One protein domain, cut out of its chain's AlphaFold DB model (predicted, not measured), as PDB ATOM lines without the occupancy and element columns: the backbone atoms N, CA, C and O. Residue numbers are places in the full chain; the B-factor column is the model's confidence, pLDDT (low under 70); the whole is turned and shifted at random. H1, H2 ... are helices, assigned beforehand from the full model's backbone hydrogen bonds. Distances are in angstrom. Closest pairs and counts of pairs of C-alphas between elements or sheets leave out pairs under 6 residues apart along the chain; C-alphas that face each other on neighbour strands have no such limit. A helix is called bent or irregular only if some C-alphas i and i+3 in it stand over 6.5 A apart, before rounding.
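This is residues 54 to 239 of the 380 residues of an uncharacterized protein of Candidatus Lokiarchaeota archaeon (UniProt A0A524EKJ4). Two helical lobes make this domain: a larger one in which H3, H4 and H6 pack round H2, and a smaller one in which H7, H8 and H9 pack together, with H9 also meeting H2. H1 sits at one far end of the larger lobe, and at the other end a long loop, residues 81 to 120, makes a wide excursion near H5. The printed part has 186 residues with nine named helices, H1 to H9 in order, and no named strand; the class is all helix, and the helices that touch are mostly crossed. The whole is compact, with a radius of gyration of the C-alphas of 17.5 A and spans of 52 by 48 by 28 A.

Find C-alpha 54 at (-20.818, -2.760, -45.281); there H1 begins and runs to residue 61. H2, residues 66 to 80, is 22.0 A long from first to last C-alpha. Look next at C-alpha 121 at (-3.137, 11.211, -59.150), where H3 begins its 24.8 A to residue 137. H4 holds residues 145 to 156 and is irregular, with C-alphas 150 and 153 7.2 A apart. H5 is residues 164 to 167, and H6, residues 176 to 192, is 24.3 A long. H7 is residues 195 to 205 and H8 residues 213 to 220. H9, residues 225 to 238, is 19.5 A long, ends at C-alpha 238 at (-15.441, 24.422, -75.766), and is only just irregular, with C-alphas 229 and 232 6.7 A apart.

Begin at H2, the hub, which touches H3, H4, H6 and H9. H2 and H3 form a helical hairpin, their closest C-alphas, Ile 72 and Ala 124, 6.0 A apart. H4 touches H2 with residues 145 to 148 alone, closest at the C-alphas of Val 68 and Val 145, 5.4 A. H6 touches H2 with residues 184 to 191 alone, closest at Ala 74 and Phe 191, C-alphas 6.9 A apart. H3 and H4 touch at a steep tilt of 54 degrees, closest at the C-alphas of Ser 131 and Val 148, 5.5 A. H1 touches H3, closest at the C-alphas of Ile 59 and Ala 133, 5.6 A. H5 is close to H6 but not clearly touching, the C-alphas of Leu 167 and Phe 179 6.4 A apart. H6 and H7 meet only through their link. H8 and H9 form a hairpin at a shallow tilt of 17 degrees, closest at the C-alphas of Leu 217 and Leu 232, 6.0 A. H7 and H9 touch and run the same way at 23 degrees, closest at the C-alphas of Phe 204 and Ser 235, 5.7 A. Every O i to N i+4 pair is within hydrogen-bond range in H1, H3, H6, H7 and H8; the counts are 9 of 11 in H2, 6 of 8 in H4 and 7 of 10 in H9, and H5 is too short for such a pair.

The C-alphas farthest apart, Glu 54 and Gly 102, stand at 54.7 A. The printed part has no cut; the link from H2 to H3, with 40 residues, is long. The mean pLDDT of the printed part is 94.5, and no printed residue is under 70.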
ATOM      1  N   GLU A  54     -19.655  -3.652 -45.219       85.38
ATOM      2  CA  GLU A  54     -20.818  -2.760 -45.281       85.38
ATOM      3  C   GLU A  54     -20.421  -1.302 -45.019       85.38
ATOM      4  O   GLU A  54     -20.809  -0.407 -45.770       85.38
ATOM      5  N   ILE A  55     -19.556  -1.047 -44.032       91.12
ATOM      6  CA  ILE A  55     -19.035   0.302 -43.764       91.12
ATOM      7  C   ILE A  55     -18.329   0.878 -44.999       91.12
ATOM      8  O   ILE A  55     -18.546   2.039 -45.348       91.12
ATOM      9  N   TRP A  56     -17.501   0.096 -45.697       88.31
ATOM     10  CA  TRP A  56     -16.817   0.574 -46.908       88.31
ATOM     11  C   TRP A  56     -17.794   0.933 -48.026       88.31
ATOM     12  O   TRP A  56     -17.598   1.941 -48.715       88.31
ATOM     13  N   TYR A  57     -18.857   0.145 -48.171       85.19
ATOM     14  CA  TYR A  57     -19.944   0.428 -49.096       85.19
ATOM     15  C   TYR A  57     -20.653   1.749 -48.752       85.19
ATOM     16  O   TYR A  57     -20.805   2.611 -49.624       85.19
ATOM     17  N   TYR A  58     -20.981   1.985 -47.477       89.31
ATOM     18  CA  TYR A  58     -21.588   3.247 -47.036       89.31
ATOM     19  C   TYR A  58     -20.657   4.452 -47.213       89.31
ATOM     20  O   TYR A  58     -21.086   5.490 -47.723       89.31
ATOM     21  N   ILE A  59     -19.368   4.320 -46.876       93.25
ATOM     22  CA  ILE A  59     -18.367   5.381 -47.074       93.25
ATOM     23  C   ILE A  59     -18.278   5.775 -48.552       93.25
ATOM     24  O   ILE A  59     -18.197   6.964 -48.869       93.25
ATOM     25  N   ASN A  60     -18.321   4.811 -49.478       89.00
ATOM     26  CA  ASN A  60     -18.257   5.101 -50.912       89.00
ATOM     27  C   ASN A  60     -19.416   6.009 -51.376       89.00
ATOM     28  O   ASN A  60     -19.221   6.875 -52.238       89.00
ATOM     29  N   ARG A  61     -20.593   5.878 -50.751       89.06
ATOM     30  CA  ARG A  61     -21.823   6.619 -51.078       89.06
ATOM     31  C   ARG A  61     -21.940   7.997 -50.426       89.06
ATOM     32  O   ARG A  61     -22.833   8.759 -50.794       89.06
ATOM     33  N   VAL A  62     -21.037   8.361 -49.514       92.81
ATOM     34  CA  VAL A  62     -21.013   9.711 -48.934       92.81
ATOM     35  C   VAL A  62     -20.880  10.755 -50.049       92.81
ATOM     36  O   VAL A  62     -19.999  10.662 -50.916       92.81
ATOM     37  N   ARG A  63     -21.782  11.743 -50.039       93.56
ATOM     38  CA  ARG A  63     -21.845  12.823 -51.034       93.56
ATOM     39  C   ARG A  63     -20.777  13.881 -50.755       93.56
ATOM     40  O   ARG A  63     -20.237  13.965 -49.656       93.56
ATOM     41  N   PHE A  64     -20.463  14.692 -51.757       95.31
ATOM     42  CA  PHE A  64     -19.538  15.814 -51.626       95.31
ATOM     43  C   PHE A  64     -20.011  16.993 -52.474       95.31
ATOM     44  O   PHE A  64     -20.557  16.792 -53.562       95.31
ATOM     45  N   LYS A  65     -19.751  18.213 -51.999       95.06
ATOM     46  CA  LYS A  65     -20.107  19.443 -52.715       95.06
ATOM     47  C   LYS A  65     -19.310  19.577 -54.013       95.06
ATOM     48  O   LYS A  65     -18.142  19.196 -54.074       95.06
ATOM     49  N   ALA A  66     -19.885  20.202 -55.040       89.62
ATOM     50  CA  ALA A  66     -19.218  20.378 -56.338       89.62
ATOM     51  C   ALA A  66     -17.851  21.093 -56.234       89.62
ATOM     52  O   ALA A  66     -16.892  20.725 -56.918       89.62
ATOM     53  N   GLU A  67     -17.734  22.066 -55.326       94.44
ATOM     54  CA  GLU A  67     -16.498  22.806 -55.044       94.44
ATOM     55  C   GLU A  67     -15.346  21.917 -54.548       94.44
ATOM     56  O   GLU A  67     -14.189  22.210 -54.847       94.44
ATOM     57  N   VAL A  68     -15.636  20.797 -53.870       96.62
ATOM     58  CA  VAL A  68     -14.621  19.860 -53.360       96.62
ATOM     59  C   VAL A  68     -13.786  19.297 -54.501       96.62
ATOM     60  O   VAL A  68     -12.565  19.192 -54.389       96.62
ATOM     61  N   ASN A  69     -14.423  18.990 -55.630       93.69
ATOM     62  CA  ASN A  69     -13.721  18.496 -56.807       93.69
ATOM     63  C   ASN A  69     -12.766  19.559 -57.373       93.69
ATOM     64  O   ASN A  69     -11.613  19.262 -57.685       93.69
ATOM     65  N   ASN A  70     -13.211  20.816 -57.461       95.00
ATOM     66  CA  ASN A  70     -12.356  21.924 -57.897       95.00
ATOM     67  C   ASN A  70     -11.212  22.164 -56.903       95.00
ATOM     68  O   ASN A  70     -10.087  22.441 -57.318       95.00
ATOM     69  N   TYR A  71     -11.476  22.018 -55.604       97.62
ATOM     70  CA  TYR A  71     -10.491  22.211 -54.548       97.62
ATOM     71  C   TYR A  71      -9.390  21.144 -54.576       97.62
ATOM     72  O   TYR A  71      -8.205  21.474 -54.588       97.62
ATOM     73  N   ILE A  72      -9.758  19.865 -54.687       97.38
ATOM     74  CA  ILE A  72      -8.798  18.759 -54.821       97.38
ATOM     75  C   ILE A  72      -7.960  18.922 -56.098       97.38
ATOM     76  O   ILE A  72      -6.738  18.751 -56.063       97.38
ATOM     77  N   HIS A  73      -8.576  19.314 -57.219       95.00
ATOM     78  CA  HIS A  73      -7.826  19.644 -58.431       95.00
ATOM     79  C   HIS A  73      -6.868  20.815 -58.210       95.00
ATOM     80  O   HIS A  73      -5.714  20.743 -58.632       95.00
ATOM     81  N   ALA A  74      -7.302  21.867 -57.513       96.56
ATOM     82  CA  ALA A  74      -6.451  23.000 -57.183       96.56
ATOM     83  C   ALA A  74      -5.221  22.566 -56.374       96.56
ATOM     84  O   ALA A  74      -4.117  22.984 -56.715       96.56
ATOM     85  N   ILE A  75      -5.392  21.681 -55.383       97.12
ATOM     86  CA  ILE A  75      -4.289  21.062 -54.629       97.12
ATOM     87  C   ILE A  75      -3.275  20.420 -55.568       97.12
ATOM     88  O   ILE A  75      -2.106  20.799 -55.572       97.12
ATOM     89  N   VAL A  76      -3.705  19.481 -56.408       95.81
ATOM     90  CA  VAL A  76      -2.775  18.751 -57.281       95.81
ATOM     91  C   VAL A  76      -2.094  19.689 -58.283       95.81
ATOM     92  O   VAL A  76      -0.883  19.594 -58.514       95.81
ATOM     93  N   ARG A  77      -2.847  20.620 -58.877       95.25
ATOM     94  CA  ARG A  77      -2.337  21.512 -59.924       95.25
ATOM     95  C   ARG A  77      -1.398  22.592 -59.393       95.25
ATOM     96  O   ARG A  77      -0.403  22.855 -60.058       95.25
ATOM     97  N   GLU A  78      -1.612  23.147 -58.200       95.38
ATOM     98  CA  GLU A  78      -0.689  24.130 -57.595       95.38
ATOM     99  C   GLU A  78       0.703  23.532 -57.306       95.38
ATOM    100  O   GLU A  78       1.721  24.217 -57.424       95.38
ATOM    101  N   PHE A  79       0.773  22.237 -56.980       95.06
ATOM    102  CA  PHE A  79       2.045  21.531 -56.787       95.06
ATOM    103  C   PHE A  79       2.732  21.191 -58.123       95.06
ATOM    104  O   PHE A  79       3.964  21.139 -58.200       95.06
ATOM    105  N   THR A  80       1.943  20.987 -59.181       93.31
ATOM    106  CA  THR A  80       2.406  20.452 -60.470       93.31
ATOM    107  C   THR A  80       2.777  21.536 -61.481       93.31
ATOM    108  O   THR A  80       3.796  21.430 -62.162       93.31
ATOM    109  N   LEU A  81       1.961  22.583 -61.601       94.81
ATOM    110  CA  LEU A  81       2.082  23.566 -62.670       94.81
ATOM    111  C   LEU A  81       3.341  24.426 -62.554       94.81
ATOM    112  O   LEU A  81       3.743  24.880 -61.481       94.81
ATOM    113  N   CYS A  82       3.936  24.713 -63.708       94.38
ATOM    114  CA  CYS A  82       5.027  25.661 -63.859       94.38
ATOM    115  C   CYS A  82       4.901  26.367 -65.212       94.38
ATOM    116  O   CYS A  82       4.522  25.758 -66.204       94.38
ATOM    117  N   ALA A  83       5.250  27.654 -65.259       94.56
ATOM    118  CA  ALA A  83       5.195  28.425 -66.499       94.56
ATOM    119  C   ALA A  83       6.330  28.113 -67.491       94.56
ATOM    120  O   ALA A  83       6.291  28.594 -68.621       94.56
ATOM    121  N   ARG A  84       7.368  27.387 -67.057       92.75
ATOM    122  CA  ARG A  84       8.621  27.206 -67.811       92.75
ATOM    123  C   ARG A  84       8.871  25.774 -68.260       92.75
ATOM    124  O   ARG A  84       9.492  25.581 -69.295       92.75
ATOM    125  N   ILE A  85       8.439  24.796 -67.470       92.62
ATOM    126  CA  ILE A  85       8.735  23.382 -67.697       92.62
ATOM    127  C   ILE A  85       7.555  22.510 -67.284       92.62
ATOM    128  O   ILE A  85       6.725  22.917 -66.471       92.62
ATOM    129  N   ASP A  86       7.548  21.274 -67.770       90.50
ATOM    130  CA  ASP A  86       6.763  20.206 -67.170       90.50
ATOM    131  C   ASP A  86       7.539  19.590 -65.995       90.50
ATOM    132  O   ASP A  86       8.514  18.859 -66.181       90.50
ATOM    133  N   LYS A  87       7.109  19.895 -64.764       88.44
ATOM    134  CA  LYS A  87       7.746  19.376 -63.545       88.44
ATOM    135  C   LYS A  87       7.647  17.857 -63.404       88.44
ATOM    136  O   LYS A  87       8.455  17.282 -62.683       88.44
ATOM    137  N   GLY A  88       6.654  17.220 -64.028       82.38
ATOM    138  CA  GLY A  88       6.511  15.767 -63.986       82.38
ATOM    139  C   GLY A  88       7.586  15.050 -64.795       82.38
ATOM    140  O   GLY A  88       7.964  13.937 -64.446       82.38
ATOM    141  N   ASN A  89       8.107  15.718 -65.828       85.19
ATOM    142  CA  ASN A  89       9.052  15.157 -66.792       85.19
ATOM    143  C   ASN A  89      10.468  15.757 -66.692       85.19
ATOM    144  O   ASN A  89      11.366  15.343 -67.420       85.19
ATOM    145  N   SER A  90      10.696  16.735 -65.808       84.94
ATOM    146  CA  SER A  90      12.007  17.367 -65.626       84.94
ATOM    147  C   SER A  90      12.723  16.853 -64.377       84.94
ATOM    148  O   SER A  90      12.291  17.082 -63.246       84.94
ATOM    149  N   GLU A  91      13.862  16.186 -64.568       77.62
ATOM    150  CA  GLU A  91      14.637  15.624 -63.455       77.62
ATOM    151  C   GLU A  91      15.598  16.633 -62.816       77.62
ATOM    152  O   GLU A  91      15.711  16.687 -61.586       77.62
ATOM    153  N   ASN A  92      16.265  17.444 -63.643       83.06
ATOM    154  CA  ASN A  92      17.406  18.262 -63.224       83.06
ATOM    155  C   ASN A  92      17.026  19.697 -62.851       83.06
ATOM    156  O   ASN A  92      17.544  20.235 -61.876       83.06
ATOM    157  N   LEU A  93      16.124  20.328 -63.610       88.00
ATOM    158  CA  LEU A  93      15.787  21.735 -63.413       88.00
ATOM    159  C   LEU A  93      14.590  21.873 -62.465       88.00
ATOM    160  O   LEU A  93      13.446  21.635 -62.842       88.00
ATOM    161  N   LYS A  94      14.857  22.279 -61.224       90.50
ATOM    162  CA  LYS A  94      13.876  22.380 -60.134       90.50
ATOM    163  C   LYS A  94      13.929  23.751 -59.460       90.50
ATOM    164  O   LYS A  94      14.906  24.486 -59.629       90.50
ATOM    165  N   PRO A  95      12.905  24.142 -58.681       92.00
ATOM    166  CA  PRO A  95      12.965  25.370 -57.891       92.00
ATOM    167  C   PRO A  95      14.209  25.456 -56.997       92.00
ATOM    168  O   PRO A  95      14.835  26.517 -56.944       92.00
ATOM    169  N   SER A  96      14.627  24.342 -56.384       91.50
ATOM    170  CA  SER A  96      15.873  24.259 -55.608       91.50
ATOM    171  C   SER A  96      17.151  24.480 -56.425       91.50
ATOM    172  O   SER A  96      18.138  24.954 -55.872       91.50
ATOM    173  N   SER A  97      17.137  24.215 -57.736       90.94
ATOM    174  CA  SER A  97      18.286  24.395 -58.634       90.94
ATOM    175  C   SER A  97      18.271  25.731 -59.396       90.94
ATOM    176  O   SER A  97      19.013  25.895 -60.361       90.94
ATOM    177  N   GLY A  98      17.401  26.678 -59.021       89.88
ATOM    178  CA  GLY A  98      17.340  28.012 -59.636       89.88
ATOM    179  C   GLY A  98      16.305  28.195 -60.755       89.88
ATOM    180  O   GLY A  98      16.276  29.259 -61.374       89.88
ATOM    181  N   LEU A  99      15.399  27.232 -60.989       93.44
ATOM    182  CA  LEU A  99      14.337  27.324 -62.016       93.44
ATOM    183  C   LEU A  99      13.501  28.614 -61.935       93.44
ATOM    184  O   LEU A  99      12.991  29.094 -62.948       93.44
ATOM    185  N   CYS A 100      13.316  29.160 -60.733       94.31
ATOM    186  CA  CYS A 100      12.420  30.287 -60.482       94.31
ATOM    187  C   CYS A 100      13.040  31.667 -60.770       94.31
ATOM    188  O   CYS A 100      12.306  32.656 -60.796       94.31
ATOM    189  N   SER A 101      14.351  31.758 -61.017       92.56
ATOM    190  CA  SER A 101      15.047  33.033 -61.237       92.56
ATOM    191  C   SER A 101      14.505  33.779 -62.463       92.56
ATOM    192  O   SER A 101      14.458  33.235 -63.568       92.56
ATOM    193  N   GLY A 102      14.049  35.021 -62.271       92.62
ATOM    194  CA  GLY A 102      13.444  35.854 -63.323       92.62
ATOM    195  C   GLY A 102      12.053  35.398 -63.791       92.62
ATOM    196  O   GLY A 102      11.614  35.771 -64.877       92.62
ATOM    197  N   CYS A 103      11.375  34.515 -63.051       95.25
ATOM    198  CA  CYS A 103      10.027  34.073 -63.406       95.25
ATOM    199  C   CYS A 103       8.986  35.045 -62.842       95.25
ATOM    200  O   CYS A 103       8.970  35.281 -61.639       95.25
ATOM    201  N   HIS A 104       8.068  35.528 -63.686       94.44
ATOM    202  CA  HIS A 104       6.941  36.387 -63.277       94.44
ATOM    203  C   HIS A 104       6.098  35.774 -62.147       94.44
ATOM    204  O   HIS A 104       5.625  36.466 -61.255       94.44
ATOM    205  N   PHE A 105       5.958  34.446 -62.148       94.50
ATOM    206  CA  PHE A 105       5.198  33.712 -61.134       94.50
ATOM    207  C   PHE A 105       6.018  33.378 -59.883       94.50
ATOM    208  O   PHE A 105       5.519  32.664 -59.016       94.50
ATOM    209  N   ASN A 106       7.268  33.829 -59.759       94.81
ATOM    210  CA  ASN A 106       8.059  33.617 -58.551       94.81
ATOM    211  C   ASN A 106       7.670  34.640 -57.473       94.81
ATOM    212  O   ASN A 106       8.332  35.659 -57.309       94.81
ATOM    213  N   THR A 107       6.581  34.364 -56.758       93.56
ATOM    214  CA  THR A 107       6.072  35.211 -55.668       93.56
ATOM    215  C   THR A 107       6.002  34.425 -54.364       93.56
ATOM    216  O   THR A 107       5.940  33.192 -54.381       93.56
ATOM    217  N   ASP A 108       5.933  35.111 -53.225       90.62
ATOM    218  CA  ASP A 108       5.789  34.448 -51.920       90.62
ATOM    219  C   ASP A 108       4.506  33.620 -51.824       90.62
ATOM    220  O   ASP A 108       4.489  32.561 -51.198       90.62
ATOM    221  N   LYS A 109       3.450  34.054 -52.522       92.38
ATOM    222  CA  LYS A 109       2.155  33.366 -52.585       92.38
ATOM    223  C   LYS A 109       2.143  32.199 -53.571       92.38
ATOM    224  O   LYS A 109       1.170  31.454 -53.608       92.38
ATOM    225  N   SER A 110       3.172  32.039 -54.397       93.81
ATOM    226  CA  SER A 110       3.236  30.930 -55.342       93.81
ATOM    227  C   SER A 110       3.614  29.648 -54.613       93.81
ATOM    228  O   SER A 110       4.543  29.628 -53.809       93.81
ATOM    229  N   ILE A 111       2.897  28.564 -54.898       95.44
ATOM    230  CA  ILE A 111       3.204  27.241 -54.338       95.44
ATOM    231  C   ILE A 111       4.262  26.553 -55.198       95.44
ATOM    232  O   ILE A 111       5.180  25.919 -54.685       95.44
ATOM    233  N   CYS A 112       4.220  26.762 -56.514       94.12
ATOM    234  CA  CYS A 112       5.130  26.115 -57.449       94.12
ATOM    235  C   CYS A 112       6.624  26.403 -57.186       94.12
ATOM    236  O   CYS A 112       7.453  25.583 -57.570       94.12
ATOM    237  N   ASN A 113       6.996  27.503 -56.522       94.12
ATOM    238  CA  ASN A 113       8.394  27.797 -56.175       94.12
ATOM    239  C   ASN A 113       8.868  27.145 -54.861       94.12
ATOM    240  O   ASN A 113      10.055  27.216 -54.561       94.12
ATOM    241  N   LYS A 114       7.969  26.495 -54.108       95.62
ATOM    242  CA  LYS A 114       8.248  25.775 -52.848       95.62
ATOM    243  C   LYS A 114       8.299  24.255 -53.023       95.62
ATOM    244  O   LYS A 114       8.621  23.542 -52.075       95.62
ATOM    245  N   ILE A 115       7.988  23.759 -54.224       94.38
ATOM    246  CA  ILE A 115       7.767  22.338 -54.514       94.38
ATOM    247  C   ILE A 115       8.720  21.834 -55.605       94.38
ATOM    248  O   ILE A 115       8.625  22.257 -56.763       94.38
ATOM    249  N   ASP A 116       9.567  20.874 -55.242       92.25
ATOM    250  CA  ASP A 116      10.530  20.195 -56.115       92.25
ATOM    251  C   ASP A 116       9.961  18.956 -56.822       92.25
ATOM    252  O   ASP A 116      10.497  18.557 -57.856       92.25
ATOM    253  N   SER A 117       8.911  18.327 -56.280       89.31
ATOM    254  CA  SER A 117       8.248  17.173 -56.905       89.31
ATOM    255  C   SER A 117       6.736  17.336 -56.964       89.31
ATOM    256  O   SER A 117       6.114  17.842 -56.033       89.31
ATOM    257  N   ILE A 118       6.139  16.864 -58.054       91.75
ATOM    258  CA  ILE A 118       4.691  16.925 -58.268       91.75
ATOM    259  C   ILE A 118       3.931  15.981 -57.325       91.75
ATOM    260  O   ILE A 118       4.508  15.044 -56.771       91.75
ATOM    261  N   LEU A 119       2.622  16.205 -57.189       93.38
ATOM    262  CA  LEU A 119       1.716  15.251 -56.551       93.38
ATOM    263  C   LEU A 119       1.151  14.295 -57.602       93.38
ATOM    264  O   LEU A 119       0.779  14.714 -58.698       93.38
ATOM    265  N   SER A 120       1.066  13.010 -57.264       89.56
ATOM    266  CA  SER A 120       0.475  12.007 -58.146       89.56
ATOM    267  C   SER A 120      -1.056  12.074 -58.137       89.56
ATOM    268  O   SER A 120      -1.688  12.614 -57.225       89.56
ATOM    269  N   VAL A 121      -1.678  11.409 -59.111       89.38
ATOM    270  CA  VAL A 121      -3.137  11.211 -59.150       89.38
ATOM    271  C   VAL A 121      -3.675  10.409 -57.956       89.38
ATOM    272  O   VAL A 121      -4.874  10.463 -57.679       89.38
ATOM    273  N   ARG A 122      -2.820   9.678 -57.221       93.25
ATOM    274  CA  ARG A 122      -3.239   8.960 -56.005       93.25
ATOM    275  C   ARG A 122      -3.659   9.927 -54.913       93.25
ATOM    276  O   ARG A 122      -4.631   9.652 -54.222       93.25
ATOM    277  N   VAL A 123      -2.990  11.078 -54.812       95.56
ATOM    278  CA  VAL A 123      -3.327  12.107 -53.821       95.56
ATOM    279  C   VAL A 123      -4.772  12.562 -53.988       95.56
ATOM    280  O   VAL A 123      -5.502  12.600 -53.008       95.56
ATOM    281  N   ALA A 124      -5.223  12.817 -55.220       95.44
ATOM    282  CA  ALA A 124      -6.610  13.213 -55.471       95.44
ATOM    283  C   ALA A 124      -7.620  12.159 -54.985       95.44
ATOM    284  O   ALA A 124      -8.604  12.494 -54.326       95.44
ATOM    285  N   LYS A 125      -7.358  10.876 -55.273       94.81
ATOM    286  CA  LYS A 125      -8.224   9.769 -54.840       94.81
ATOM    287  C   LYS A 125      -8.220   9.593 -53.323       94.81
ATOM    288  O   LYS A 125      -9.278   9.374 -52.744       94.81
ATOM    289  N   ASP A 126      -7.054   9.690 -52.694       96.94
ATOM    290  CA  ASP A 126      -6.907   9.505 -51.251       96.94
ATOM    291  C   ASP A 126      -7.524  10.666 -50.467       96.94
ATOM    292  O   ASP A 126      -8.236  10.418 -49.497       96.94
ATOM    293  N   LEU A 127      -7.357  11.911 -50.929       97.88
ATOM    294  CA  LEU A 127      -8.039  13.073 -50.352       97.88
ATOM    295  C   LEU A 127      -9.555  12.860 -50.327       97.88
ATOM    296  O   LEU A 127     -10.168  13.005 -49.273       97.88
ATOM    297  N   LEU A 128     -10.159  12.453 -51.448       97.00
ATOM    298  CA  LEU A 128     -11.601  12.203 -51.501       97.00
ATOM    299  C   LEU A 128     -12.011  11.008 -50.627       97.00
ATOM    300  O   LEU A 128     -12.958  11.119 -49.849       97.00
ATOM    301  N   ARG A 129     -11.295   9.880 -50.724       96.19
ATOM    302  CA  ARG A 129     -11.585   8.651 -49.967       96.19
ATOM    303  C   ARG A 129     -11.588   8.907 -48.462       96.19
ATOM    304  O   ARG A 129     -12.539   8.539 -47.780       96.19
ATOM    305  N   TYR A 130     -10.536   9.536 -47.949       97.44
ATOM    306  CA  TYR A 130     -10.396   9.773 -46.517       97.44
ATOM    307  C   TYR A 130     -11.290  10.910 -46.020       97.44
ATOM    308  O   TYR A 130     -11.757  10.839 -44.888       97.44
ATOM    309  N   SER A 131     -11.623  11.893 -46.862       97.88
ATOM    310  CA  SER A 131     -12.629  12.905 -46.505       97.88
ATOM    311  C   SER A 131     -14.025  12.291 -46.359       97.88
ATOM    312  O   SER A 131     -14.735  12.619 -45.415       97.88
ATOM    313  N   LYS A 132     -14.403  11.353 -47.243       97.81
ATOM    314  CA  LYS A 132     -15.654  10.586 -47.109       97.81
ATOM    315  C   LYS A 132     -15.663   9.717 -45.853       97.81
ATOM    316  O   LYS A 132     -16.662   9.690 -45.144       97.81
ATOM    317  N   ALA A 133     -14.550   9.043 -45.561       97.00
ATOM    318  CA  ALA A 133     -14.417   8.237 -44.349       97.00
ATOM    319  C   ALA A 133     -14.544   9.097 -43.081       97.00
ATOM    320  O   ALA A 133     -15.278   8.732 -42.169       97.00
ATOM    321  N   LEU A 134     -13.890  10.264 -43.045       97.06
ATOM    322  CA  LEU A 134     -13.998  11.204 -41.929       97.06
ATOM    323  C   LEU A 134     -15.425  11.739 -41.775       97.06
ATOM    324  O   LEU A 134     -15.939  11.786 -40.662       97.06
ATOM    325  N   ALA A 135     -16.082  12.105 -42.879       97.44
ATOM    326  CA  ALA A 135     -17.470  12.550 -42.852       97.44
ATOM    327  C   ALA A 135     -18.398  11.470 -42.282       97.44
ATOM    328  O   ALA A 135     -19.199  11.764 -41.402       97.44
ATOM    329  N   TRP A 136     -18.235  10.215 -42.712       96.69
ATOM    330  CA  TRP A 136     -19.000   9.088 -42.180       96.69
ATOM    331  C   TRP A 136     -18.761   8.885 -40.675       96.69
ATOM    332  O   TRP A 136     -19.723   8.813 -39.915       96.69
ATOM    333  N   LEU A 137     -17.497   8.885 -40.229       95.81
ATOM    334  CA  LEU A 137     -17.134   8.732 -38.811       95.81
ATOM    335  C   LEU A 137     -17.721   9.832 -37.917       95.81
ATOM    336  O   LEU A 137     -18.055   9.577 -36.764       95.81
ATOM    337  N   LEU A 138     -17.845  11.052 -38.444       96.56
ATOM    338  CA  LEU A 138     -18.390  12.205 -37.728       96.56
ATOM    339  C   LEU A 138     -19.897  12.406 -37.956       96.56
ATOM    340  O   LEU A 138     -20.445  13.419 -37.525       96.56
ATOM    341  N   ASN A 139     -20.566  11.475 -38.644       95.88
ATOM    342  CA  ASN A 139     -21.976  11.574 -39.030       95.88
ATOM    343  C   ASN A 139     -22.320  12.867 -39.814       95.88
ATOM    344  O   ASN A 139     -23.389  13.462 -39.666       95.88
ATOM    345  N   ILE A 140     -21.395  13.321 -40.661       96.38
ATOM    346  CA  ILE A 140     -21.566  14.457 -41.570       96.38
ATOM    347  C   ILE A 140     -22.087  13.936 -42.912       96.38
ATOM    348  O   ILE A 140     -21.477  13.081 -43.551       96.38
ATOM    349  N   LYS A 141     -23.220  14.482 -43.369       92.56
ATOM    350  CA  LYS A 141     -23.933  13.998 -44.567       92.56
ATOM    351  C   LYS A 141     -23.206  14.265 -45.888       92.56
ATOM    352  O   LYS A 141     -23.423  13.545 -46.862       92.56
ATOM    353  N   GLU A 142     -22.398  15.318 -45.943       96.12
ATOM    354  CA  GLU A 142     -21.768  15.782 -47.174       96.12
ATOM    355  C   GLU A 142     -20.366  16.338 -46.908       96.12
ATOM    356  O   GLU A 142     -20.168  17.147 -46.003       96.12
ATOM    357  N   VAL A 143     -19.394  15.919 -47.720       97.75
ATOM    358  CA  VAL A 143     -18.020  16.426 -47.667       97.75
ATOM    359  C   VAL A 143     -17.955  17.845 -48.231       97.75
ATOM    360  O   VAL A 143     -18.429  18.104 -49.340       97.75
ATOM    361  N   ASP A 144     -17.296  18.739 -47.497       97.25
ATOM    362  CA  ASP A 144     -16.958  20.099 -47.910       97.25
ATOM    363  C   ASP A 144     -15.431  20.311 -47.981       97.25
ATOM    364  O   ASP A 144     -14.631  19.402 -47.735       97.25
ATOM    365  N   VAL A 145     -15.006  21.526 -48.341       97.00
ATOM    366  CA  VAL A 145     -13.580  21.893 -48.434       97.00
ATOM    367  C   VAL A 145     -12.861  21.794 -47.081       97.00
ATOM    368  O   VAL A 145     -11.676  21.459 -47.039       97.00
ATOM    369  N   ASN A 146     -13.557  22.036 -45.965       96.56
ATOM    370  CA  ASN A 146     -12.959  21.989 -44.630       96.56
ATOM    371  C   ASN A 146     -12.561  20.563 -44.246       96.56
ATOM    372  O   ASN A 146     -11.462  20.348 -43.738       96.56
ATOM    373  N   LEU A 147     -13.408  19.577 -44.552       97.31
ATOM    374  CA  LEU A 147     -13.082  18.166 -44.348       97.31
ATOM    375  C   LEU A 147     -11.853  17.734 -45.156       97.31
ATOM    376  O   LEU A 147     -10.980  17.047 -44.621       97.31
ATOM    377  N   VAL A 148     -11.738  18.195 -46.406       97.94
ATOM    378  CA  VAL A 148     -10.540  17.948 -47.225       97.94
ATOM    379  C   VAL A 148      -9.304  18.565 -46.576       97.94
ATOM    380  O   VAL A 148      -8.270  17.904 -46.479       97.94
ATOM    381  N   ASN A 149      -9.406  19.803 -46.089       97.25
ATOM    382  CA  ASN A 149      -8.307  20.500 -45.419       97.25
ATOM    383  C   ASN A 149      -7.838  19.812 -44.137       97.25
ATOM    384  O   ASN A 149      -6.635  19.774 -43.882       97.25
ATOM    385  N   SER A 150      -8.749  19.220 -43.367       96.44
ATOM    386  CA  SER A 150      -8.404  18.473 -42.153       96.44
ATOM    387  C   SER A 150      -7.543  17.240 -42.443       96.44
ATOM    388  O   SER A 150      -6.670  16.886 -41.654       96.44
ATOM    389  N   ILE A 151      -7.755  16.595 -43.594       97.06
ATOM    390  CA  ILE A 151      -7.046  15.371 -43.988       97.06
ATOM    391  C   ILE A 151      -5.801  15.657 -44.844       97.06
ATOM    392  O   ILE A 151      -4.816  14.916 -44.785       97.06
ATOM    393  N   ALA A 152      -5.807  16.731 -45.633       97.88
ATOM    394  CA  ALA A 152      -4.785  16.998 -46.642       97.88
ATOM    395  C   ALA A 152      -3.326  17.005 -46.132       97.88
ATOM    396  O   ALA A 152      -2.482  16.397 -46.800       97.88
ATOM    397  N   PRO A 153      -2.987  17.582 -44.959       97.31
ATOM    398  CA  PRO A 153      -1.622  17.536 -44.428       97.31
ATOM    399  C   PRO A 153      -1.087  16.111 -44.233       97.31
ATOM    400  O   PRO A 153       0.082  15.831 -44.513       97.31
ATOM    401  N   PHE A 154      -1.956  15.194 -43.806       97.06
ATOM    402  CA  PHE A 154      -1.621  13.792 -43.556       97.06
ATOM    403  C   PHE A 154      -1.455  12.981 -44.847       97.06
ATOM    404  O   PHE A 154      -0.736  11.985 -44.865       97.06
ATOM    405  N   VAL A 155      -2.094  13.403 -45.939       97.38
ATOM    406  CA  VAL A 155      -1.987  12.746 -47.253       97.38
ATOM    407  C   VAL A 155      -0.788  13.267 -48.056       97.38
ATOM    408  O   VAL A 155      -0.190  12.522 -48.830       97.38
ATOM    409  N   ILE A 156      -0.440  14.548 -47.905       96.94
ATOM    410  CA  ILE A 156       0.498  15.244 -48.801       96.94
ATOM    411  C   ILE A 156       1.929  15.283 -48.254       96.94
ATOM    412  O   ILE A 156       2.877  15.145 -49.030       96.94
ATOM    413  N   SER A 157       2.102  15.473 -46.942       95.25
ATOM    414  CA  SER A 157       3.399  15.840 -46.338       95.25
ATOM    415  C   SER A 157       4.542  14.852 -46.602       95.25
ATOM    416  O   SER A 157       5.706  15.251 -46.693       95.25
ATOM    417  N   HIS A 158       4.233  13.564 -46.762       93.38
ATOM    418  CA  HIS A 158       5.209  12.517 -47.075       93.38
ATOM    419  C   HIS A 158       5.416  12.281 -48.576       93.38
ATOM    420  O   HIS A 158       6.388  11.620 -48.939       93.38
ATOM    421  N   ARG A 159       4.541  12.810 -49.440       93.69
ATOM    422  CA  ARG A 159       4.544  12.572 -50.898       93.69
ATOM    423  C   ARG A 159       5.149  13.709 -51.714       93.69
ATOM    424  O   ARG A 159       5.533  13.503 -52.861       93.69
ATOM    425  N   ALA A 160       5.222  14.911 -51.149       91.69
ATOM    426  CA  ALA A 160       5.875  16.042 -51.793       91.69
ATOM    427  C   ALA A 160       7.330  16.192 -51.336       91.69
ATOM    428  O   ALA A 160       7.676  16.061 -50.157       91.69
ATOM    429  N   LYS A 161       8.196  16.543 -52.287       92.31
ATOM    430  CA  LYS A 161       9.526  17.076 -52.024       92.31
ATOM    431  C   LYS A 161       9.444  18.597 -52.034       92.31
ATOM    432  O   LYS A 161       9.107  19.205 -53.049       92.31
ATOM    433  N   TYR A 162       9.769  19.191 -50.898       94.69
ATOM    434  CA  TYR A 162       9.815  20.636 -50.713       94.69
ATOM    435  C   TYR A 162      11.210  21.178 -51.007       94.69
ATOM    436  O   TYR A 162      12.202  20.455 -50.892       94.69
ATOM    437  N   VAL A 163      11.280  22.460 -51.348       95.25
ATOM    438  CA  VAL A 163      12.551  23.178 -51.449       95.25
ATOM    439  C   VAL A 163      13.144  23.334 -50.047       95.25
ATOM    440  O   VAL A 163      12.526  23.959 -49.186       95.25
ATOM    441  N   SER A 164      14.358  22.815 -49.833       94.12
ATOM    442  CA  SER A 164      15.011  22.795 -48.513       94.12
ATOM    443  C   SER A 164      15.077  24.170 -47.851       94.12
ATOM    444  O   SER A 164      14.664  24.301 -46.707       94.12
ATOM    445  N   ARG A 165      15.475  25.221 -48.585       93.25
ATOM    446  CA  ARG A 165      15.589  26.584 -48.026       93.25
ATOM    447  C   ARG A 165      14.279  27.136 -47.455       93.25
ATOM    448  O   ARG A 165      14.314  27.974 -46.566       93.25
ATOM    449  N   GLU A 166      13.138  26.713 -47.999       94.56
ATOM    450  CA  GLU A 166      11.815  27.156 -47.542       94.56
ATOM    451  C   GLU A 166      11.360  26.320 -46.343       94.56
ATOM    452  O   GLU A 166      10.833  26.855 -45.373       94.56
ATOM    453  N   LEU A 167      11.605  25.007 -46.404       95.88
ATOM    454  CA  LEU A 167      11.231  24.048 -45.368       95.88
ATOM    455  C   LEU A 167      12.068  24.202 -44.083       95.88
ATOM    456  O   LEU A 167      11.561  23.994 -42.984       95.88
ATOM    457  N   GLU A 168      13.351  24.531 -44.204       96.12
ATOM    458  CA  GLU A 168      14.277  24.676 -43.071       96.12
ATOM    459  C   GLU A 168      14.170  26.049 -42.396       96.12
ATOM    460  O   GLU A 168      14.621  26.222 -41.265       96.12
ATOM    461  N   LYS A 169      13.532  27.024 -43.054       94.12
ATOM    462  CA  LYS A 169      13.310  28.363 -42.507       94.12
ATOM    463  C   LYS A 169      12.307  28.327 -41.346       94.12
ATOM    464  O   LYS A 169      11.352  27.547 -41.344       94.12
ATOM    465  N   ALA A 170      12.486  29.225 -40.377       92.88
ATOM    466  CA  ALA A 170      11.488  29.476 -39.340       92.88
ATOM    467  C   ALA A 170      10.116  29.827 -39.964       92.88
ATOM    468  O   ALA A 170      10.075  30.582 -40.944       92.88
ATOM    469  N   PRO A 171       8.996  29.337 -39.403       94.94
ATOM    470  CA  PRO A 171       8.871  28.567 -38.157       94.94
ATOM    471  C   PRO A 171       8.948  27.034 -38.324       94.94
ATOM    472  O   PRO A 171       8.680  26.313 -37.369       94.94
ATOM    473  N   PHE A 172       9.271  26.518 -39.513       95.50
ATOM    474  CA  PHE A 172       9.070  25.100 -39.831       95.50
ATOM    475  C   PHE A 172      10.242  24.209 -39.429       95.50
ATOM    476  O   PHE A 172      10.008  23.081 -39.005       95.50
ATOM    477  N   TRP A 173      11.483  24.690 -39.547       95.06
ATOM    478  CA  TRP A 173      12.686  23.978 -39.087       95.06
ATOM    479  C   TRP A 173      12.778  22.517 -39.569       95.06
ATOM    480  O   TRP A 173      13.160  21.622 -38.820       95.06
ATOM    481  N   GLY A 174      12.376  22.242 -40.813       93.88
ATOM    482  CA  GLY A 174      12.366  20.880 -41.359       93.88
ATOM    483  C   GLY A 174      11.051  20.113 -41.165       93.88
ATOM    484  O   GLY A 174      10.879  19.042 -41.753       93.88
ATOM    485  N   ASN A 175      10.096  20.642 -40.394       95.31
ATOM    486  CA  ASN A 175       8.803  20.008 -40.151       95.31
ATOM    487  C   ASN A 175       7.915  20.060 -41.403       95.31
ATOM    488  O   ASN A 175       7.193  21.026 -41.660       95.31
ATOM    489  N   LYS A 176       7.948  18.972 -42.181       95.06
ATOM    490  CA  LYS A 176       7.162  18.826 -43.413       95.06
ATOM    491  C   LYS A 176       5.666  18.941 -43.180       95.06
ATOM    492  O   LYS A 176       4.969  19.471 -44.037       95.06
ATOM    493  N   TYR A 177       5.165  18.429 -42.061       95.88
ATOM    494  CA  TYR A 177       3.737  18.425 -41.773       95.88
ATOM    495  C   TYR A 177       3.220  19.853 -41.552       95.88
ATOM    496  O   TYR A 177       2.291  20.279 -42.239       95.88
ATOM    497  N   GLU A 178       3.893  20.631 -40.704       96.69
ATOM    498  CA  GLU A 178       3.546  22.041 -40.472       96.69
ATOM    499  C   GLU A 178       3.781  22.909 -41.717       96.69
ATOM    500  O   GLU A 178       2.948  23.749 -42.062       96.69
ATOM    501  N   PHE A 179       4.846  22.648 -42.482       97.19
ATOM    502  CA  PHE A 179       5.054  23.338 -43.757       97.19
ATOM    503  C   PHE A 179       3.952  23.023 -44.782       97.19
ATOM    504  O   PHE A 179       3.514  23.899 -45.529       97.19
ATOM    505  N   THR A 180       3.448  21.786 -44.795       97.19
ATOM    506  CA  THR A 180       2.325  21.389 -45.658       97.19
ATOM    507  C   THR A 180       1.050  22.128 -45.285       97.19
ATOM    508  O   THR A 180       0.370  22.622 -46.183       97.19
ATOM    509  N   LYS A 181       0.739  22.250 -43.987       97.56
ATOM    510  CA  LYS A 181      -0.400  23.053 -43.518       97.56
ATOM    511  C   LYS A 181      -0.299  24.491 -44.014       97.56
ATOM    512  O   LYS A 181      -1.236  24.985 -44.632       97.56
ATOM    513  N   HIS A 182       0.867  25.115 -43.857       97.44
ATOM    514  CA  HIS A 182       1.098  26.471 -44.344       97.44
ATOM    515  C   HIS A 182       0.887  26.607 -45.865       97.44
ATOM    516  O   HIS A 182       0.249  27.549 -46.338       97.44
ATOM    517  N   ILE A 183       1.374  25.646 -46.656       97.56
ATOM    518  CA  ILE A 183       1.134  25.630 -48.107       97.56
ATOM    519  C   ILE A 183      -0.363  25.508 -48.423       97.56
ATOM    520  O   ILE A 183      -0.852  26.200 -49.318       97.56
ATOM    521  N   LEU A 184      -1.097  24.665 -47.696       97.81
ATOM    522  CA  LEU A 184      -2.542  24.489 -47.871       97.81
ATOM    523  C   LEU A 184      -3.343  25.739 -47.471       97.81
ATOM    524  O   LEU A 184      -4.356  26.045 -48.100       97.81
ATOM    525  N   GLU A 185      -2.875  26.528 -46.505       97.38
ATOM    526  CA  GLU A 185      -3.463  27.837 -46.188       97.38
ATOM    527  C   GLU A 185      -3.297  28.833 -47.343       97.38
ATOM    528  O   GLU A 185      -4.255  29.507 -47.736       97.38
ATOM    529  N   ILE A 186      -2.091  28.917 -47.924       97.31
ATOM    530  CA  ILE A 186      -1.835  29.739 -49.119       97.31
ATOM    531  C   ILE A 186      -2.741  29.277 -50.262       97.31
ATOM    532  O   ILE A 186      -3.365  30.101 -50.938       97.31
ATOM    533  N   LEU A 187      -2.841  27.961 -50.454       97.19
ATOM    534  CA  LEU A 187      -3.674  27.354 -51.482       97.19
ATOM    535  C   LEU A 187      -5.145  27.712 -51.305       97.19
ATOM    536  O   LEU A 187      -5.786  28.109 -52.273       97.19
ATOM    537  N   SER A 188      -5.663  27.620 -50.082       96.94
ATOM    538  CA  SER A 188      -7.058  27.931 -49.763       96.94
ATOM    539  C   SER A 188      -7.401  29.374 -50.113       96.94
ATOM    540  O   SER A 188      -8.386  29.628 -50.803       96.94
ATOM    541  N   LYS A 189      -6.532  30.326 -49.754       96.88
ATOM    542  CA  LYS A 189      -6.704  31.740 -50.127       96.88
ATOM    543  C   LYS A 189      -6.702  31.929 -51.647       96.88
ATOM    544  O   LYS A 189      -7.520  32.666 -52.188       96.88
ATOM    545  N   ARG A 190      -5.795  31.248 -52.356       95.88
ATOM    546  CA  ARG A 190      -5.731  31.287 -53.828       95.88
ATOM    547  C   ARG A 190      -6.930  30.622 -54.492       95.88
ATOM    548  O   ARG A 190      -7.295  31.023 -55.591       95.88
ATOM    549  N   PHE A 191      -7.500  29.594 -53.876       96.56
ATOM    550  CA  PHE A 191      -8.689  28.915 -54.369       96.56
ATOM    551  C   PHE A 191      -9.910  29.832 -54.293       96.56
ATOM    552  O   PHE A 191     -10.565  30.017 -55.312       96.56
ATOM    553  N   LEU A 192     -10.134  30.478 -53.145       95.88
ATOM    554  CA  LEU A 192     -11.218  31.451 -52.964       95.88
ATOM    555  C   LEU A 192     -11.101  32.611 -53.959       95.88
ATOM    556  O   LEU A 192     -12.045  32.927 -54.670       95.88
ATOM    557  N   ASN A 193      -9.899  33.174 -54.124       95.56
ATOM    558  CA  ASN A 193      -9.674  34.238 -55.110       95.56
ATOM    559  C   ASN A 193      -9.954  33.801 -56.562       95.56
ATOM    560  O   ASN A 193     -10.115  34.651 -57.432       95.56
ATOM    561  N   ARG A 194      -9.965  32.493 -56.847       95.75
ATOM    562  CA  ARG A 194     -10.229  31.921 -58.174       95.75
ATOM    563  C   ARG A 194     -11.661  31.448 -58.378       95.75
ATOM    564  O   ARG A 194     -11.965  31.011 -59.486       95.75
ATOM    565  N   GLU A 195     -12.523  31.547 -57.376       95.12
ATOM    566  CA  GLU A 195     -13.929  31.141 -57.457       95.12
ATOM    567  C   GLU A 195     -14.635  31.655 -58.730       95.12
ATOM    568  O   GLU A 195     -15.140  30.817 -59.484       95.12
ATOM    569  N   PRO A 196     -14.507  32.944 -59.129       96.25
ATOM    570  CA  PRO A 196     -15.148  33.431 -60.354       96.25
ATOM    571  C   PRO A 196     -14.693  32.699 -61.625       96.25
ATOM    572  O   PRO A 196     -15.449  32.570 -62.585       96.25
ATOM    573  N   CYS A 197     -13.447  32.213 -61.658       97.75
ATOM    574  CA  CYS A 197     -12.914  31.472 -62.801       97.75
ATOM    575  C   CYS A 197     -13.506  30.061 -62.894       97.75
ATOM    576  O   CYS A 197     -13.693  29.559 -64.004       97.75
ATOM    577  N   TYR A 198     -13.808  29.423 -61.759       96.81
ATOM    578  CA  TYR A 198     -14.487  28.127 -61.746       96.81
ATOM    579  C   TYR A 198     -15.933  28.255 -62.212       96.81
ATOM    580  O   TYR A 198     -16.368  27.441 -63.026       96.81
ATOM    581  N   ASP A 199     -16.637  29.310 -61.798       95.56
ATOM    582  CA  ASP A 199     -17.999  29.587 -62.264       95.56
ATOM    583  C   ASP A 199     -18.042  29.828 -63.773       95.56
ATOM    584  O   ASP A 199     -18.909  29.304 -64.473       95.56
ATOM    585  N   ILE A 200     -17.069  30.584 -64.297       97.38
ATOM    586  CA  ILE A 200     -16.904  30.767 -65.739       97.38
ATOM    587  C   ILE A 200     -16.670  29.417 -66.433       97.38
ATOM    588  O   ILE A 200     -17.326  29.120 -67.432       97.38
ATOM    589  N   ALA A 201     -15.752  28.584 -65.933       96.00
ATOM    590  CA  ALA A 201     -15.511  27.266 -66.523       96.00
ATOM    591  C   ALA A 201     -16.763  26.385 -66.517       96.00
ATOM    592  O   ALA A 201     -17.000  25.684 -67.497       96.00
ATOM    593  N   THR A 202     -17.563  26.434 -65.453       94.50
ATOM    594  CA  THR A 202     -18.845  25.726 -65.377       94.50
ATOM    595  C   THR A 202     -19.811  26.235 -66.443       94.50
ATOM    596  O   THR A 202     -20.290  25.432 -67.231       94.50
ATOM    597  N   ARG A 203     -19.975  27.554 -66.619       95.19
ATOM    598  CA  ARG A 203     -20.801  28.101 -67.714       95.19
ATOM    599  C   ARG A 203     -20.358  27.637 -69.100       95.19
ATOM    600  O   ARG A 203     -21.187  27.254 -69.920       95.19
ATOM    601  N   PHE A 204     -19.052  27.641 -69.368       95.50
ATOM    602  CA  PHE A 204     -18.511  27.117 -70.625       95.50
ATOM    603  C   PHE A 204     -18.793  25.625 -70.799       95.50
ATOM    604  O   PHE A 204     -19.129  25.190 -71.898       95.50
ATOM    605  N   ARG A 205     -18.662  24.848 -69.724       93.88
ATOM    606  CA  ARG A 205     -18.939  23.412 -69.703       93.88
ATOM    607  C   ARG A 205     -20.415  23.114 -69.969       93.88
ATOM    608  O   ARG A 205     -20.699  22.203 -70.742       93.88
ATOM    609  N   ASP A 206     -21.305  23.926 -69.415       91.88
ATOM    610  CA  ASP A 206     -22.759  23.800 -69.540       91.88
ATOM    611  C   ASP A 206     -23.286  24.402 -70.856       91.88
ATOM    612  O   ASP A 206     -24.469  24.311 -71.169       91.88
ATOM    613  N   GLY A 207     -22.406  25.007 -71.661       93.06
ATOM    614  CA  GLY A 207     -22.754  25.577 -72.960       93.06
ATOM    615  C   GLY A 207     -23.380  26.971 -72.901       93.06
ATOM    616  O   GLY A 207     -23.798  27.464 -73.940       93.06
ATOM    617  N   ILE A 208     -23.375  27.639 -71.745       94.62
ATOM    618  CA  ILE A 208     -23.996  28.955 -71.510       94.62
ATOM    619  C   ILE A 208     -22.967  30.072 -71.208       94.62
ATOM    620  O   ILE A 208     -23.044  30.718 -70.162       94.62
ATOM    621  N   PRO A 209     -21.957  30.310 -72.072       94.25
ATOM    622  CA  PRO A 209     -20.936  31.323 -71.813       94.25
ATOM    623  C   PRO A 209     -21.485  32.752 -71.940       94.25
ATOM    624  O   PRO A 209     -22.305  33.030 -72.812       94.25
ATOM    625  N   ASN A 210     -20.940  33.682 -71.149       95.12
ATOM    626  CA  ASN A 210     -21.205  35.116 -71.294       95.12
ATOM    627  C   ASN A 210     -20.118  35.814 -72.129       95.12
ATOM    628  O   ASN A 210     -18.958  35.394 -72.153       95.12
ATOM    629  N   ASP A 211     -20.455  36.955 -72.735       92.00
ATOM    630  CA  ASP A 211     -19.535  37.704 -73.607       92.00
ATOM    631  C   ASP A 211     -18.245  38.155 -72.901       92.00
ATOM    632  O   ASP A 211     -17.160  38.107 -73.485       92.00
ATOM    633  N   LYS A 212     -18.343  38.534 -71.619       95.69
ATOM    634  CA  LYS A 212     -17.212  39.018 -70.805       95.69
ATOM    635  C   LYS A 212     -16.363  37.904 -70.187       95.69
ATOM    636  O   LYS A 212     -15.291  38.178 -69.650       95.69
ATOM    637  N   ASP A 213     -16.801  36.649 -70.261       96.81
ATOM    638  CA  ASP A 213     -16.177  35.559 -69.507       96.81
ATOM    639  C   ASP A 213     -14.709  35.334 -69.901       96.81
ATOM    640  O   ASP A 213     -13.839  35.202 -69.040       96.81
ATOM    641  N   LEU A 214     -14.391  35.356 -71.202       96.75
ATOM    642  CA  LEU A 214     -13.001  35.207 -71.647       96.75
ATOM    643  C   LEU A 214     -12.125  36.392 -71.240       96.75
ATOM    644  O   LEU A 214     -10.936  36.200 -71.001       96.75
ATOM    645  N   GLU A 215     -12.665  37.607 -71.189       97.06
ATOM    646  CA  GLU A 215     -11.905  38.787 -70.767       97.06
ATOM    647  C   GLU A 215     -11.464  38.644 -69.306       97.06
ATOM    648  O   GLU A 215     -10.282  38.811 -68.989       97.06
ATOM    649  N   ILE A 216     -12.389  38.221 -68.439       97.62
ATOM    650  CA  ILE A 216     -12.111  37.938 -67.028       97.62
ATOM    651  C   ILE A 216     -11.034  36.853 -66.914       97.62
ATOM    652  O   ILE A 216     -10.015  37.071 -66.255       97.62
ATOM    653  N   LEU A 217     -11.193  35.719 -67.610       98.12
ATOM    654  CA  LEU A 217     -10.198  34.642 -67.577       98.12
ATOM    655  C   LEU A 217      -8.821  35.091 -68.082       98.12
ATOM    656  O   LEU A 217      -7.809  34.728 -67.485       98.12
ATOM    657  N   ASN A 218      -8.752  35.893 -69.149       97.81
ATOM    658  CA  ASN A 218      -7.484  36.423 -69.657       97.81
ATOM    659  C   ASN A 218      -6.791  37.329 -68.627       97.81
ATOM    660  O   ASN A 218      -5.563  37.315 -68.532       97.81
ATOM    661  N   ASN A 219      -7.547  38.097 -67.838       97.50
ATOM    662  CA  ASN A 219      -6.981  38.927 -66.777       97.50
ATOM    663  C   ASN A 219      -6.414  38.085 -65.629       97.50
ATOM    664  O   ASN A 219      -5.275  38.314 -65.218       97.50
ATOM    665  N   TYR A 220      -7.144  37.067 -65.170       97.44
ATOM    666  CA  TYR A 220      -6.648  36.143 -64.146       97.44
ATOM    667  C   TYR A 220      -5.443  35.318 -64.628       97.44
ATOM    668  O   TYR A 220      -4.471  35.150 -63.888       97.44
ATOM    669  N   ALA A 221      -5.442  34.877 -65.890       97.19
ATOM    670  CA  ALA A 221      -4.359  34.094 -66.494       97.19
ATOM    671  C   ALA A 221      -2.990  34.802 -66.490       97.19
ATOM    672  O   ALA A 221      -1.956  34.148 -66.636       97.19
ATOM    673  N   LYS A 222      -2.945  36.129 -66.307       95.62
ATOM    674  CA  LYS A 222      -1.682  36.874 -66.178       95.62
ATOM    675  C   LYS A 222      -0.903  36.470 -64.924       95.62
ATOM    676  O   LYS A 222       0.322  36.415 -64.970       95.62
ATOM    677  N   ASN A 223      -1.609  36.171 -63.832       94.38
ATOM    678  CA  ASN A 223      -1.017  35.956 -62.507       94.38
ATOM    679  C   ASN A 223      -1.382  34.605 -61.877       94.38
ATOM    680  O   ASN A 223      -0.853  34.265 -60.819       94.38
ATOM    681  N   ASP A 224      -2.237  33.815 -62.527       96.44
ATOM    682  CA  ASP A 224      -2.642  32.506 -62.039       96.44
ATOM    683  C   ASP A 224      -2.341  31.374 -63.030       96.44
ATOM    684  O   ASP A 224      -2.824  31.365 -64.163       96.44
ATOM    685  N   LEU A 225      -1.541  30.399 -62.584       96.31
ATOM    686  CA  LEU A 225      -1.110  29.274 -63.414       96.31
ATOM    687  C   LEU A 225      -2.263  28.340 -63.785       96.31
ATOM    688  O   LEU A 225      -2.311  27.879 -64.921       96.31
ATOM    689  N   ILE A 226      -3.192  28.070 -62.867       97.38
ATOM    690  CA  ILE A 226      -4.316  27.161 -63.135       97.38
ATOM    691  C   ILE A 226      -5.266  27.812 -64.132       97.38
ATOM    692  O   ILE A 226      -5.713  27.166 -65.080       97.38
ATOM    693  N   VAL A 227      -5.512  29.115 -63.992       97.94
ATOM    694  CA  VAL A 227      -6.320  29.828 -64.983       97.94
ATOM    695  C   VAL A 227      -5.630  29.833 -66.346       97.94
ATOM    696  O   VAL A 227      -6.267  29.537 -67.353       97.94
ATOM    697  N   LYS A 228      -4.322  30.113 -66.382       97.44
ATOM    698  CA  LYS A 228      -3.541  30.198 -67.620       97.44
ATOM    699  C   LYS A 228      -3.446  28.879 -68.387       97.44
ATOM    700  O   LYS A 228      -3.552  28.905 -69.610       97.44
ATOM    701  N   TYR A 229      -3.200  27.769 -67.691       96.50
ATOM    702  CA  TYR A 229      -2.874  26.484 -68.316       96.50
ATOM    703  C   TYR A 229      -4.038  25.492 -68.359       96.50
ATOM    704  O   TYR A 229      -4.029  24.629 -69.232       96.50
ATOM    705  N   ASP A 230      -5.049  25.641 -67.497       95.75
ATOM    706  CA  ASP A 230      -6.170  24.697 -67.434       95.75
ATOM    707  C   ASP A 230      -7.491  25.365 -67.844       95.75
ATOM    708  O   ASP A 230      -8.074  25.016 -68.870       95.75
ATOM    709  N   ILE A 231      -7.950  26.364 -67.081       97.31
ATOM    710  CA  ILE A 231      -9.306  26.930 -67.216       97.31
ATOM    711  C   ILE A 231      -9.471  27.694 -68.535       97.31
ATOM    712  O   ILE A 231     -10.398  27.419 -69.293       97.31
ATOM    713  N   LEU A 232      -8.576  28.637 -68.845       97.81
ATOM    714  CA  LEU A 232      -8.676  29.449 -70.060       97.81
ATOM    715  C   LEU A 232      -8.550  28.606 -71.344       97.81
ATOM    716  O   LEU A 232      -9.373  28.800 -72.244       97.81
ATOM    717  N   PRO A 233      -7.575  27.681 -71.473       96.75
ATOM    718  CA  PRO A 233      -7.508  26.787 -72.627       96.75
ATOM    719  C   PRO A 233      -8.756  25.914 -72.777       96.75
ATOM    720  O   PRO A 233      -9.294  25.831 -73.880       96.75
ATOM    721  N   PHE A 234      -9.265  25.342 -71.678       95.88
ATOM    722  CA  PHE A 234     -10.514  24.578 -71.681       95.88
ATOM    723  C   PHE A 234     -11.685  25.413 -72.211       95.88
ATOM    724  O   PHE A 234     -12.339  25.017 -73.175       95.88
ATOM    725  N   SER A 235     -11.907  26.601 -71.641       96.50
ATOM    726  CA  SER A 235     -12.989  27.501 -72.047       96.50
ATOM    727  C   SER A 235     -12.898  27.895 -73.523       96.50
ATOM    728  O   SER A 235     -13.918  27.953 -74.207       96.50
ATOM    729  N   LYS A 236     -11.688  28.119 -74.055       95.25
ATOM    730  CA  LYS A 236     -11.486  28.385 -75.489       95.25
ATOM    731  C   LYS A 236     -11.841  27.177 -76.358       95.25
ATOM    732  O   LYS A 236     -12.486  27.363 -77.386       95.25
ATOM    733  N   ALA A 237     -11.455  25.970 -75.947       93.56
ATOM    734  CA  ALA A 237     -11.709  24.745 -76.705       93.56
ATOM    735  C   ALA A 237     -13.208  24.420 -76.824       93.56
ATOM    736  O   ALA A 237     -13.662  23.960 -77.870       93.56
ATOM    737  N   VAL A 238     -13.993  24.698 -75.777       94.00
ATOM    738  CA  VAL A 238     -15.441  24.422 -75.766       94.00
ATOM    739  C   VAL A 238     -16.298  25.589 -76.268       94.00
ATOM    740  O   VAL A 238     -17.502  25.422 -76.452       94.00
ATOM    741  N   LYS A 239     -15.708  26.755 -76.578       91.25
ATOM    742  CA  LYS A 239     -16.408  27.908 -77.181       91.25
ATOM    743  C   LYS A 239     -16.710  27.676 -78.667       91.25
ATOM    744  O   LYS A 239     -16.274  28.426 -79.540       91.25
TER     745      LYS A 239